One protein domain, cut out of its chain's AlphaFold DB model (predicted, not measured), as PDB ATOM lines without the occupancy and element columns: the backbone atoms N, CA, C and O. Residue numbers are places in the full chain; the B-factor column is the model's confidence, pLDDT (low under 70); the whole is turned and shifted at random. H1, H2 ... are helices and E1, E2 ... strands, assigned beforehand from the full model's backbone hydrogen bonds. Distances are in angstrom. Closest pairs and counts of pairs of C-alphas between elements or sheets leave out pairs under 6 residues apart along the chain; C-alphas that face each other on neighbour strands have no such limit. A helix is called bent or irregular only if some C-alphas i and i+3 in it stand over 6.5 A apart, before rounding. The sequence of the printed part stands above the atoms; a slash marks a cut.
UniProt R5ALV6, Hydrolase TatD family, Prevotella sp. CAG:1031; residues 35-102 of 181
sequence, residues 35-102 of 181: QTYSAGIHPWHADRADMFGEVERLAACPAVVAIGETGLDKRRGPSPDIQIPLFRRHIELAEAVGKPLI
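This is residues 35 to 102 of the 181 residues of the protein "Hydrolase TatD family" of Prevotella sp. CAG:1031 (UniProt R5ALV6). Two helices, H1 and H2, run side by side the same way along a slim ribbon of two parallel strands, in which the long strand E2 is joined over its first part by the short strand E1. H1, kinked and loosely wound, lies near both strands, while H2 packs along E2, and after H2 residues 98 to 102 fold back toward E2. The printed part has 68 residues with two named strands and two named helices, in the order E1, H1, E2, H2; the sheet's order is E1, E2, all parallel, and the class is mixed, helices and strands. The whole is compact, with a radius of gyration of the C-alphas of 11.3 A, and its outline is elongated, spanning 33 by 20 by 18 A.

Begin with the sheet, where E1, residues 36 to 39, and E2, residues 64 to 73, are parallel neighbours whose directions stand at 43 degrees. Look at the C-alphas of Tyr 37 and Val 64, which face each other at 4.4 A, and at those of Ser 38 and Ala 66, at 4.6 A. Across the pair, N 65 and O 37 are within hydrogen-bond range at 2.8 A, and so are N 68 and O 39 at 2.9 A. Between the two strands in the chain comes H1, residues 43 to 59. E1, H1 and E2 form a strand-helix-strand unit, two parallel neighbour strands with a helix between them, and its crossover is right-handed. The closest C-alphas of E1 and H1 are those of Ala 39 and Val 55, 5.8 A apart. H1 and E2 come closest at the C-alphas of Pro 43 and Leu 72, 5.4 A apart. Move on to H2, residues 80 to 97, whose closest C-alpha to E2 is that of Phe 87, 5.3 A from that of Gly 71. The two helices touch, with the C-alphas of Ala 46 and Gln 83 closest at 5.4 A. Their lines stand at a shallow tilt of 15 degrees, the same way, though the line of H1 is a rough one. E1 and H2 are apart. In the backbones, 4 of 13 O i to N i+4 pairs in H1 are within hydrogen-bond range, beside 9 of 14 O i to N i+3 pairs, and in H2 12 of 14 O i to N i+4 pairs are.

Find C-alpha 64 at (-2.448, -22.546, -24.098); from there E2 runs to Asp 73, 23.7 A from first to last C-alpha. Its partner E1 begins at C-alpha 36, at (-1.188, -28.250, -23.028), and ends at Ala 39, 10.4 A on. H1 runs from Pro 43 to Ala 59, 18.0 A from first to last C-alpha. It is irregular, with C-alphas 44 and 47 8.1 A apart, and has a kink of 104 degrees near residue 50. H2, from Pro 80, measures 25.4 A and ends at C-alpha 97, at (-0.229, -14.173, -30.579). H2 is neither bent nor irregular, but only just: C-alphas 82 and 85 are 6.0 A apart.

Look for the two C-alphas farthest apart in the domain at Gln 35 and Asp 81, 34.3 A from each other. The first and last printed C-alphas, those of Gln 35 and Ile 102, are 16.8 A apart. The printed part runs from residue 35 to 102 and has no cut. The links from E1 to H1 and from H1 to E2 are tight, with 3 and 4 residues between; that from E2 to H2, with 6, is short, and no link is long. In the B-factor column the mean pLDDT of the printed part of this model is 95.0, and no printed residue is under 70.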
ATOM      1  N   GLN A  35      -0.157 -30.218 -18.681       84.94
ATOM      2  CA  GLN A  35      -1.098 -30.314 -19.799       84.94
ATOM      3  C   GLN A  35      -1.001 -29.080 -20.706       84.94
ATOM      4  O   GLN A  35      -0.887 -27.948 -20.232       84.94
ATOM      5  N   THR A  36      -1.079 -29.304 -22.015       88.06
ATOM      6  CA  THR A  36      -1.188 -28.250 -23.028       88.06
ATOM      7  C   THR A  36      -2.615 -28.115 -23.535       88.06
ATOM      8  O   THR A  36      -3.351 -29.099 -23.631       88.06
ATOM      9  N   TYR A  37      -3.004 -26.893 -23.869       91.12
ATOM     10  CA  TYR A  37      -4.376 -26.542 -24.208       91.12
ATOM     11  C   TYR A  37      -4.455 -25.743 -25.501       91.12
ATOM     12  O   TYR A  37      -3.479 -25.116 -25.921       91.12
ATOM     13  N   SER A  38      -5.636 -25.726 -26.097       93.62
ATOM     14  CA  SER A  38      -6.042 -24.712 -27.060       93.62
ATOM     15  C   SER A  38      -7.229 -23.932 -26.505       93.62
ATOM     16  O   SER A  38      -7.906 -24.406 -25.594       93.62
ATOM     17  N   ALA A  39      -7.442 -22.715 -26.994       95.00
ATOM     18  CA  ALA A  39      -8.599 -21.914 -26.618       95.00
ATOM     19  C   ALA A  39      -9.295 -21.371 -27.864       95.00
ATOM     20  O   ALA A  39      -8.663 -20.731 -28.710       95.00
ATOM     21  N   GLY A  40     -10.598 -21.600 -27.962       95.44
ATOM     22  CA  GLY A  40     -11.416 -21.136 -29.071       95.44
ATOM     23  C   GLY A  40     -12.889 -21.432 -28.838       95.44
ATOM     24  O   GLY A  40     -13.248 -22.213 -27.961       95.44
ATOM     25  N   ILE A  41     -13.739 -20.770 -29.615       94.94
ATOM     26  CA  ILE A  41     -15.177 -21.035 -29.637       94.94
ATOM     27  C   ILE A  41     -15.468 -21.921 -30.847       94.94
ATOM     28  O   ILE A  41     -15.207 -21.528 -31.993       94.94
ATOM     29  N   HIS A  42     -16.026 -23.102 -30.573       95.06
ATOM     30  CA  HIS A  42     -16.414 -24.072 -31.591       95.06
ATOM     31  C   HIS A  42     -17.478 -23.469 -32.530       95.06
ATOM     32  O   HIS A  42     -18.355 -22.748 -32.045       95.06
ATOM     33  N   PRO A  43     -17.489 -23.767 -33.848       95.00
ATOM     34  CA  PRO A  43     -18.501 -23.239 -34.776       95.00
ATOM     35  C   PRO A  43     -19.945 -23.493 -34.333       95.00
ATOM     36  O   PRO A  43     -20.827 -22.679 -34.594       95.00
ATOM     37  N   TRP A  44     -20.186 -24.577 -33.594       94.62
ATOM     38  CA  TRP A  44     -21.503 -24.888 -33.028       94.62
ATOM     39  C   TRP A  44     -22.015 -23.864 -32.014       94.62
ATOM     40  O   TRP A  44     -23.220 -23.785 -31.801       94.62
ATOM     41  N   HIS A  45     -21.113 -23.102 -31.402       94.62
ATOM     42  CA  HIS A  45     -21.400 -22.078 -30.401       94.62
ATOM     43  C   HIS A  45     -21.062 -20.678 -30.934       94.62
ATOM     44  O   HIS A  45     -20.736 -19.775 -30.165       94.62
ATOM     45  N   ALA A  46     -21.085 -20.479 -32.259       94.44
ATOM     46  CA  ALA A  46     -20.672 -19.213 -32.866       94.44
ATOM     47  C   ALA A  46     -21.559 -18.005 -32.494       94.44
ATOM     48  O   ALA A  46     -21.149 -16.856 -32.652       94.44
ATOM     49  N   ASP A  47     -22.747 -18.254 -31.950       93.06
ATOM     50  CA  ASP A  47     -23.655 -17.272 -31.363       93.06
ATOM     51  C   ASP A  47     -23.140 -16.705 -30.028       93.06
ATOM     52  O   ASP A  47     -23.617 -15.668 -29.571       93.06
ATOM     53  N   ARG A  48     -22.114 -17.326 -29.433       93.38
ATOM     54  CA  ARG A  48     -21.454 -16.911 -28.185       93.38
ATOM     55  C   ARG A  48     -20.225 -16.029 -28.409       93.38
ATOM     56  O   ARG A  48     -19.251 -16.084 -27.658       93.38
ATOM     57  N   ALA A  49     -20.246 -15.201 -29.453       91.81
ATOM     58  CA  ALA A  49     -19.150 -14.286 -29.786       91.81
ATOM     59  C   ALA A  49     -18.868 -13.228 -28.694       91.81
ATOM     60  O   ALA A  49     -17.796 -12.616 -28.691       91.81
ATOM     61  N   ASP A  50     -19.797 -13.027 -27.755       93.88
ATOM     62  CA  ASP A  50     -19.619 -12.228 -26.538       93.88
ATOM     63  C   ASP A  50     -18.513 -12.782 -25.622       93.88
ATOM     64  O   ASP A  50     -17.833 -12.019 -24.939       93.88
ATOM     65  N   MET A  51     -18.255 -14.092 -25.682       93.69
ATOM     66  CA  MET A  51     -17.223 -14.772 -24.893       93.69
ATOM     67  C   MET A  51     -15.808 -14.623 -25.470       93.69
ATOM     68  O   MET A  51     -14.850 -15.133 -24.890       93.69
ATOM     69  N   PHE A  52     -15.633 -13.924 -26.596       95.75
ATOM     70  CA  PHE A  52     -14.335 -13.840 -27.272       95.75
ATOM     71  C   PHE A  52     -13.239 -13.188 -26.410       95.75
ATOM     72  O   PHE A  52     -12.080 -13.587 -26.492       95.75
ATOM     73  N   GLY A  53     -13.596 -12.259 -25.515       95.75
ATOM     74  CA  GLY A  53     -12.633 -11.665 -24.576       95.75
ATOM     75  C   GLY A  53     -11.999 -12.688 -23.622       95.75
ATOM     76  O   GLY A  53     -10.853 -12.536 -23.205       95.75
ATOM     77  N   GLU A  54     -12.706 -13.779 -23.319       94.00
ATOM     78  CA  GLU A  54     -12.153 -14.877 -22.526       94.00
ATOM     79  C   GLU A  54     -11.171 -15.727 -23.343       94.00
ATOM     80  O   GLU A  54     -10.142 -16.152 -22.815       94.00
ATOM     81  N   VAL A  55     -11.422 -15.909 -24.647       95.56
ATOM     82  CA  VAL A  55     -10.460 -16.543 -25.567       95.56
ATOM     83  C   VAL A  55      -9.161 -15.739 -25.598       95.56
ATOM     84  O   VAL A  55      -8.085 -16.315 -25.459       95.56
ATOM     85  N   GLU A  56      -9.244 -14.411 -25.708       96.44
ATOM     86  CA  GLU A  56      -8.077 -13.517 -25.689       96.44
ATOM     87  C   GLU A  56      -7.299 -13.628 -24.369       96.44
ATOM     88  O   GLU A  56      -6.070 -13.735 -24.365       96.44
ATOM     89  N   ARG A  57      -8.010 -13.683 -23.235       94.50
ATOM     90  CA  ARG A  57      -7.402 -13.869 -21.911       94.50
ATOM     91  C   ARG A  57      -6.675 -15.212 -21.800       94.50
ATOM     92  O   ARG A  57      -5.540 -15.257 -21.324       94.50
ATOM     93  N   LEU A  58      -7.305 -16.299 -22.242       93.62
ATOM     94  CA  LEU A  58      -6.720 -17.644 -22.243       93.62
ATOM     95  C   LEU A  58      -5.545 -17.749 -23.217       93.62
ATOM     96  O   LEU A  58      -4.545 -18.398 -22.911       93.62
ATOM     97  N   ALA A  59      -5.608 -17.057 -24.353       95.12
ATOM     98  CA  ALA A  59      -4.524 -16.996 -25.323       95.12
ATOM     99  C   ALA A  59      -3.243 -16.370 -24.746       95.12
ATOM    100  O   ALA A  59      -2.169 -16.623 -25.284       95.12
ATOM    101  N   ALA A  60      -3.295 -15.629 -23.638       92.94
ATOM    102  CA  ALA A  60      -2.097 -15.154 -22.940       92.94
ATOM    103  C   ALA A  60      -1.460 -16.215 -22.015       92.94
ATOM    104  O   ALA A  60      -0.310 -16.067 -21.598       92.94
ATOM    105  N   CYS A  61      -2.167 -17.301 -21.685       92.06
ATOM    106  CA  CYS A  61      -1.656 -18.336 -20.789       92.06
ATOM    107  C   CYS A  61      -0.563 -19.187 -21.472       92.06
ATOM    108  O   CYS A  61      -0.791 -19.697 -22.572       92.06
ATOM    109  N   PRO A  62       0.591 -19.446 -20.817       91.25
ATOM    110  CA  PRO A  62       1.659 -20.280 -21.389       91.25
ATOM    111  C   PRO A  62       1.255 -21.734 -21.667       91.25
ATOM    112  O   PRO A  62       1.814 -22.369 -22.554       91.25
ATOM    113  N   ALA A  63       0.287 -22.266 -20.912       91.31
ATOM    114  CA  ALA A  63      -0.235 -23.617 -21.118       91.31
ATOM    115  C   ALA A  63      -1.152 -23.723 -22.352       91.31
ATOM    116  O   ALA A  63      -1.373 -24.824 -22.851       91.31
ATOM    117  N   VAL A  64      -1.673 -22.597 -22.855       93.31
ATOM    118  CA  VAL A  64      -2.448 -22.546 -24.098       93.31
ATOM    119  C   VAL A  64      -1.461 -22.395 -25.245       93.31
ATOM    120  O   VAL A  64      -0.848 -21.346 -25.408       93.31
ATOM    121  N   VAL A  65      -1.265 -23.445 -26.030       94.50
ATOM    122  CA  VAL A  65      -0.244 -23.501 -27.086       94.50
ATOM    123  C   VAL A  65      -0.816 -23.284 -28.486       94.50
ATOM    124  O   VAL A  65      -0.042 -23.065 -29.410       94.50
ATOM    125  N   ALA A  66      -2.143 -23.302 -28.638       95.81
ATOM    126  CA  ALA A  66      -2.854 -23.096 -29.900       95.81
ATOM    127  C   ALA A  66      -4.157 -22.300 -29.692       95.81
ATOM    128  O   ALA A  66      -4.678 -22.222 -28.579       95.81
ATOM    129  N   ILE A  67      -4.680 -21.718 -30.768       97.62
ATOM    130  CA  ILE A  67      -6.028 -21.141 -30.839       97.62
ATOM    131  C   ILE A  67      -6.947 -22.140 -31.537       97.62
ATOM    132  O   ILE A  67      -6.517 -22.866 -32.430       97.62
ATOM    133  N   GLY A  68      -8.210 -22.170 -31.137       94.12
ATOM    134  CA  GLY A  68      -9.176 -23.178 -31.552       94.12
ATOM    135  C   GLY A  68      -9.486 -24.144 -30.409       94.12
ATOM    136  O   GLY A  68      -8.883 -24.068 -29.344       94.12
ATOM    137  N   GLU A  69     -10.420 -25.062 -30.568       93.38
ATOM    138  CA  GLU A  69     -11.112 -25.401 -31.808       93.38
ATOM    139  C   GLU A  69     -12.090 -24.301 -32.244       93.38
ATOM    140  O   GLU A  69     -12.843 -23.746 -31.446       93.38
ATOM    141  N   THR A  70     -12.021 -23.939 -33.517       96.19
ATOM    142  CA  THR A  70     -12.885 -22.953 -34.177       96.19
ATOM    143  C   THR A  70     -13.023 -23.352 -35.644       96.19
ATOM    144  O   THR A  70     -12.350 -24.279 -36.076       96.19
ATOM    145  N   GLY A  71     -13.837 -22.673 -36.446       96.50
ATOM    146  CA  GLY A  71     -13.934 -22.970 -37.874       96.50
ATOM    147  C   GLY A  71     -15.354 -22.888 -38.386       96.50
ATOM    148  O   GLY A  71     -16.055 -21.930 -38.066       96.50
ATOM    149  N   LEU A  72     -15.751 -23.863 -39.206       97.00
ATOM    150  CA  LEU A  72     -17.011 -23.856 -39.943       97.00
ATOM    151  C   LEU A  72     -17.696 -25.228 -39.908       97.00
ATOM    152  O   LEU A  72     -17.093 -26.249 -40.209       97.00
ATOM    153  N   ASP A  73     -18.987 -25.259 -39.627       96.19
ATOM    154  CA  ASP A  73     -19.807 -26.462 -39.695       96.19
ATOM    155  C   ASP A  73     -21.155 -26.124 -40.334       96.19
ATOM    156  O   ASP A  73     -21.977 -25.422 -39.749       96.19
ATOM    157  N   LYS A  74     -21.394 -26.608 -41.556       94.12
ATOM    158  CA  LYS A  74     -22.681 -26.383 -42.236       94.12
ATOM    159  C   LYS A  74     -23.809 -27.279 -41.739       94.12
ATOM    160  O   LYS A  74     -24.959 -27.034 -42.092       94.12
ATOM    161  N   ARG A  75     -23.499 -28.336 -40.993       92.50
ATOM    162  CA  ARG A  75     -24.487 -29.299 -40.501       92.50
ATOM    163  C   ARG A  75     -25.052 -28.883 -39.156       92.50
ATOM    164  O   ARG A  75     -26.201 -29.204 -38.863       92.50
ATOM    165  N   ARG A  76     -24.265 -28.179 -38.340       92.56
ATOM    166  CA  ARG A  76     -24.637 -27.872 -36.962       92.56
ATOM    167  C   ARG A  76     -24.185 -26.488 -36.510       92.56
ATOM    168  O   ARG A  76     -23.110 -26.013 -36.854       92.56
ATOM    169  N   GLY A  77     -25.001 -25.888 -35.645       92.31
ATOM    170  CA  GLY A  77     -24.753 -24.572 -35.069       92.31
ATOM    171  C   GLY A  77     -25.417 -23.433 -35.844       92.31
ATOM    172  O   GLY A  77     -26.291 -23.675 -36.679       92.31
ATOM    173  N   PRO A  78     -25.018 -22.186 -35.550       95.06
ATOM    174  CA  PRO A  78     -25.441 -20.998 -36.286       95.06
ATOM    175  C   PRO A  78     -25.073 -21.070 -37.769       95.06
ATOM    176  O   PRO A  78     -24.168 -21.800 -38.157       95.06
ATOM    177  N   SER A  79     -25.738 -20.285 -38.609       94.75
ATOM    178  CA  SER A  79     -25.480 -20.262 -40.050       94.75
ATOM    179  C   SER A  79     -24.089 -19.689 -40.406       94.75
ATOM    180  O   SER A  79     -23.466 -18.998 -39.590       94.75
ATOM    181  N   PRO A  80     -23.560 -19.956 -41.621       93.00
ATOM    182  CA  PRO A  80     -22.213 -19.524 -42.016       93.00
ATOM    183  C   PRO A  80     -21.947 -18.014 -41.908       93.00
ATOM    184  O   PRO A  80     -20.816 -17.608 -41.662       93.00
ATOM    185  N   ASP A  81     -22.971 -17.175 -42.048       95.00
ATOM    186  CA  ASP A  81     -22.906 -15.722 -41.852       95.00
ATOM    187  C   ASP A  81     -22.579 -15.310 -40.407       95.00
ATOM    188  O   ASP A  81     -22.040 -14.224 -40.202       95.00
ATOM    189  N   ILE A  82     -22.813 -16.186 -39.425       96.81
ATOM    190  CA  ILE A  82     -22.403 -16.004 -38.024       96.81
ATOM    191  C   ILE A  82     -21.048 -16.676 -37.763       96.81
ATOM    192  O   ILE A  82     -20.181 -16.100 -37.102       96.81
ATOM    193  N   GLN A  83     -20.823 -17.870 -38.320       97.62
ATOM    194  CA  GLN A  83     -19.582 -18.621 -38.100       97.62
ATOM    195  C   GLN A  83     -18.357 -17.953 -38.745       97.62
ATOM    196  O   GLN A  83     -17.311 -17.836 -38.107       97.62
ATOM    197  N   ILE A  84     -18.468 -17.467 -39.990       97.38
ATOM    198  CA  ILE A  84     -17.338 -16.894 -40.741       97.38
ATOM    199  C   ILE A  84     -16.734 -15.663 -40.040       97.38
ATOM    200  O   ILE A  84     -15.507 -15.615 -39.903       97.38
ATOM    201  N   PRO A  85     -17.515 -14.662 -39.580       97.44
ATOM    202  CA  PRO A  85     -16.956 -13.533 -38.838       97.44
ATOM    203  C   PRO A  85     -16.226 -13.949 -37.558       97.44
ATOM    204  O   PRO A  85     -15.148 -13.426 -37.272       97.44
ATOM    205  N   LEU A  86     -16.769 -14.911 -36.804       97.44
ATOM    206  CA  LEU A  86     -16.122 -15.405 -35.591       97.44
ATOM    207  C   LEU A  86     -14.829 -16.162 -35.906       97.44
ATOM    208  O   LEU A  86     -13.819 -15.973 -35.225       97.44
ATOM    209  N   PHE A  87     -14.833 -16.988 -36.950       97.88
ATOM    210  CA  PHE A  87     -13.642 -17.703 -37.389       97.88
ATOM    211  C   PHE A  87     -12.532 -16.734 -37.822       97.88
ATOM    212  O   PHE A  87     -11.379 -16.899 -37.423       97.88
ATOM    213  N   ARG A  88     -12.877 -15.651 -38.534       97.75
ATOM    214  CA  ARG A  88     -11.926 -14.576 -38.878       97.75
ATOM    215  C   ARG A  88     -11.295 -13.932 -37.645       97.75
ATOM    216  O   ARG A  88     -10.079 -13.768 -37.627       97.75
ATOM    217  N   ARG A  89     -12.071 -13.651 -36.591       97.81
ATOM    218  CA  ARG A  89     -11.511 -13.127 -35.330       97.81
ATOM    219  C   ARG A  89     -10.515 -14.096 -34.691       97.81
ATOM    220  O   ARG A  89      -9.482 -13.662 -34.193       97.81
ATOM    221  N   HIS A  90     -10.779 -15.404 -34.727       98.19
ATOM    222  CA  HIS A  90      -9.820 -16.394 -34.225       98.19
ATOM    223  C   HIS A  90      -8.544 -16.457 -35.074       98.19
ATOM    224  O   HIS A  90      -7.463 -16.594 -34.504       98.19
ATOM    225  N   ILE A  91      -8.648 -16.329 -36.403       97.94
ATOM    226  CA  ILE A  91      -7.482 -16.231 -37.297       97.94
ATOM    227  C   ILE A  91      -6.631 -15.016 -36.913       97.94
ATOM    228  O   ILE A  91      -5.432 -15.157 -36.680       97.94
ATOM    229  N   GLU A  92      -7.251 -13.840 -36.792       98.12
ATOM    230  CA  GLU A  92      -6.570 -12.599 -36.405       98.12
ATOM    231  C   GLU A  92      -5.882 -12.729 -35.042       98.12
ATOM    232  O   GLU A  92      -4.718 -12.351 -34.898       98.12
ATOM    233  N   LEU A  93      -6.566 -13.320 -34.056       98.19
ATOM    234  CA  LEU A  93      -5.995 -13.576 -32.737       98.19
ATOM    235  C   LEU A  93      -4.792 -14.519 -32.823       98.19
ATOM    236  O   LEU A  93      -3.739 -14.199 -32.276       98.19
ATOM    237  N   ALA A  94      -4.926 -15.654 -33.514       98.00
ATOM    238  CA  ALA A  94      -3.861 -16.644 -33.661       98.00
ATOM    239  C   ALA A  94      -2.606 -16.036 -34.295       98.00
ATOM    240  O   ALA A  94      -1.498 -16.255 -33.803       98.00
ATOM    241  N   GLU A  95      -2.784 -15.204 -35.324       97.69
ATOM    242  CA  GLU A  95      -1.699 -14.436 -35.931       97.69
ATOM    243  C   GLU A  95      -1.076 -13.430 -34.962       97.69
ATOM    244  O   GLU A  95       0.150 -13.357 -34.872       97.69
ATOM    245  N   ALA A  96      -1.894 -12.680 -34.221       98.00
ATOM    246  CA  ALA A  96      -1.418 -11.677 -33.273       98.00
ATOM    247  C   ALA A  96      -0.582 -12.288 -32.138       98.00
ATOM    248  O   ALA A  96       0.424 -11.706 -31.736       98.00
ATOM    249  N   VAL A  97      -0.966 -13.470 -31.643       97.12
ATOM    250  CA  VAL A  97      -0.229 -14.173 -30.579       97.12
ATOM    251  C   VAL A  97       0.818 -15.160 -31.107       97.12
ATOM    252  O   VAL A  97       1.511 -15.794 -30.311       97.12
ATOM    253  N   GLY A  98       0.939 -15.311 -32.430       96.94
ATOM    254  CA  GLY A  98       1.886 -16.222 -33.078       96.94
ATOM    255  C   GLY A  98       1.652 -17.704 -32.761       96.94
ATOM    256  O   GLY A  98       2.609 -18.481 -32.753       96.94
ATOM    257  N   LYS A  99       0.409 -18.103 -32.465       96.81
ATOM    258  CA  LYS A  99       0.056 -19.487 -32.104       96.81
ATOM    259  C   LYS A  99      -0.584 -20.222 -33.284       96.81
ATOM    260  O   LYS A  99      -1.287 -19.593 -34.071       96.81
ATOM    261  N   PRO A 100      -0.378 -21.546 -33.413       96.94
ATOM    262  CA  PRO A 100      -1.097 -22.355 -34.388       96.94
ATOM    263  C   PRO A 100      -2.613 -22.274 -34.204       96.94
ATOM    264  O   PRO A 100      -3.095 -22.070 -33.089       96.94
ATOM    265  N   LEU A 101      -3.345 -22.494 -35.292       96.94
ATOM    266  CA  LEU A 101      -4.802 -22.522 -35.329       96.94
ATOM    267  C   LEU A 101      -5.298 -23.954 -35.578       96.94
ATOM    268  O   LEU A 101      -4.857 -24.601 -36.529       96.94
ATOM    269  N   ILE A 102      -6.214 -24.436 -34.742       96.12
ATOM    270  CA  ILE A 102      -6.896 -25.729 -34.878       96.12
ATOM    271  C   ILE A 102      -8.300 -25.471 -35.427       96.12
ATOM    272  O   ILE A 102      -9.073 -24.715 -34.832       96.12
TER     273      ILE A 102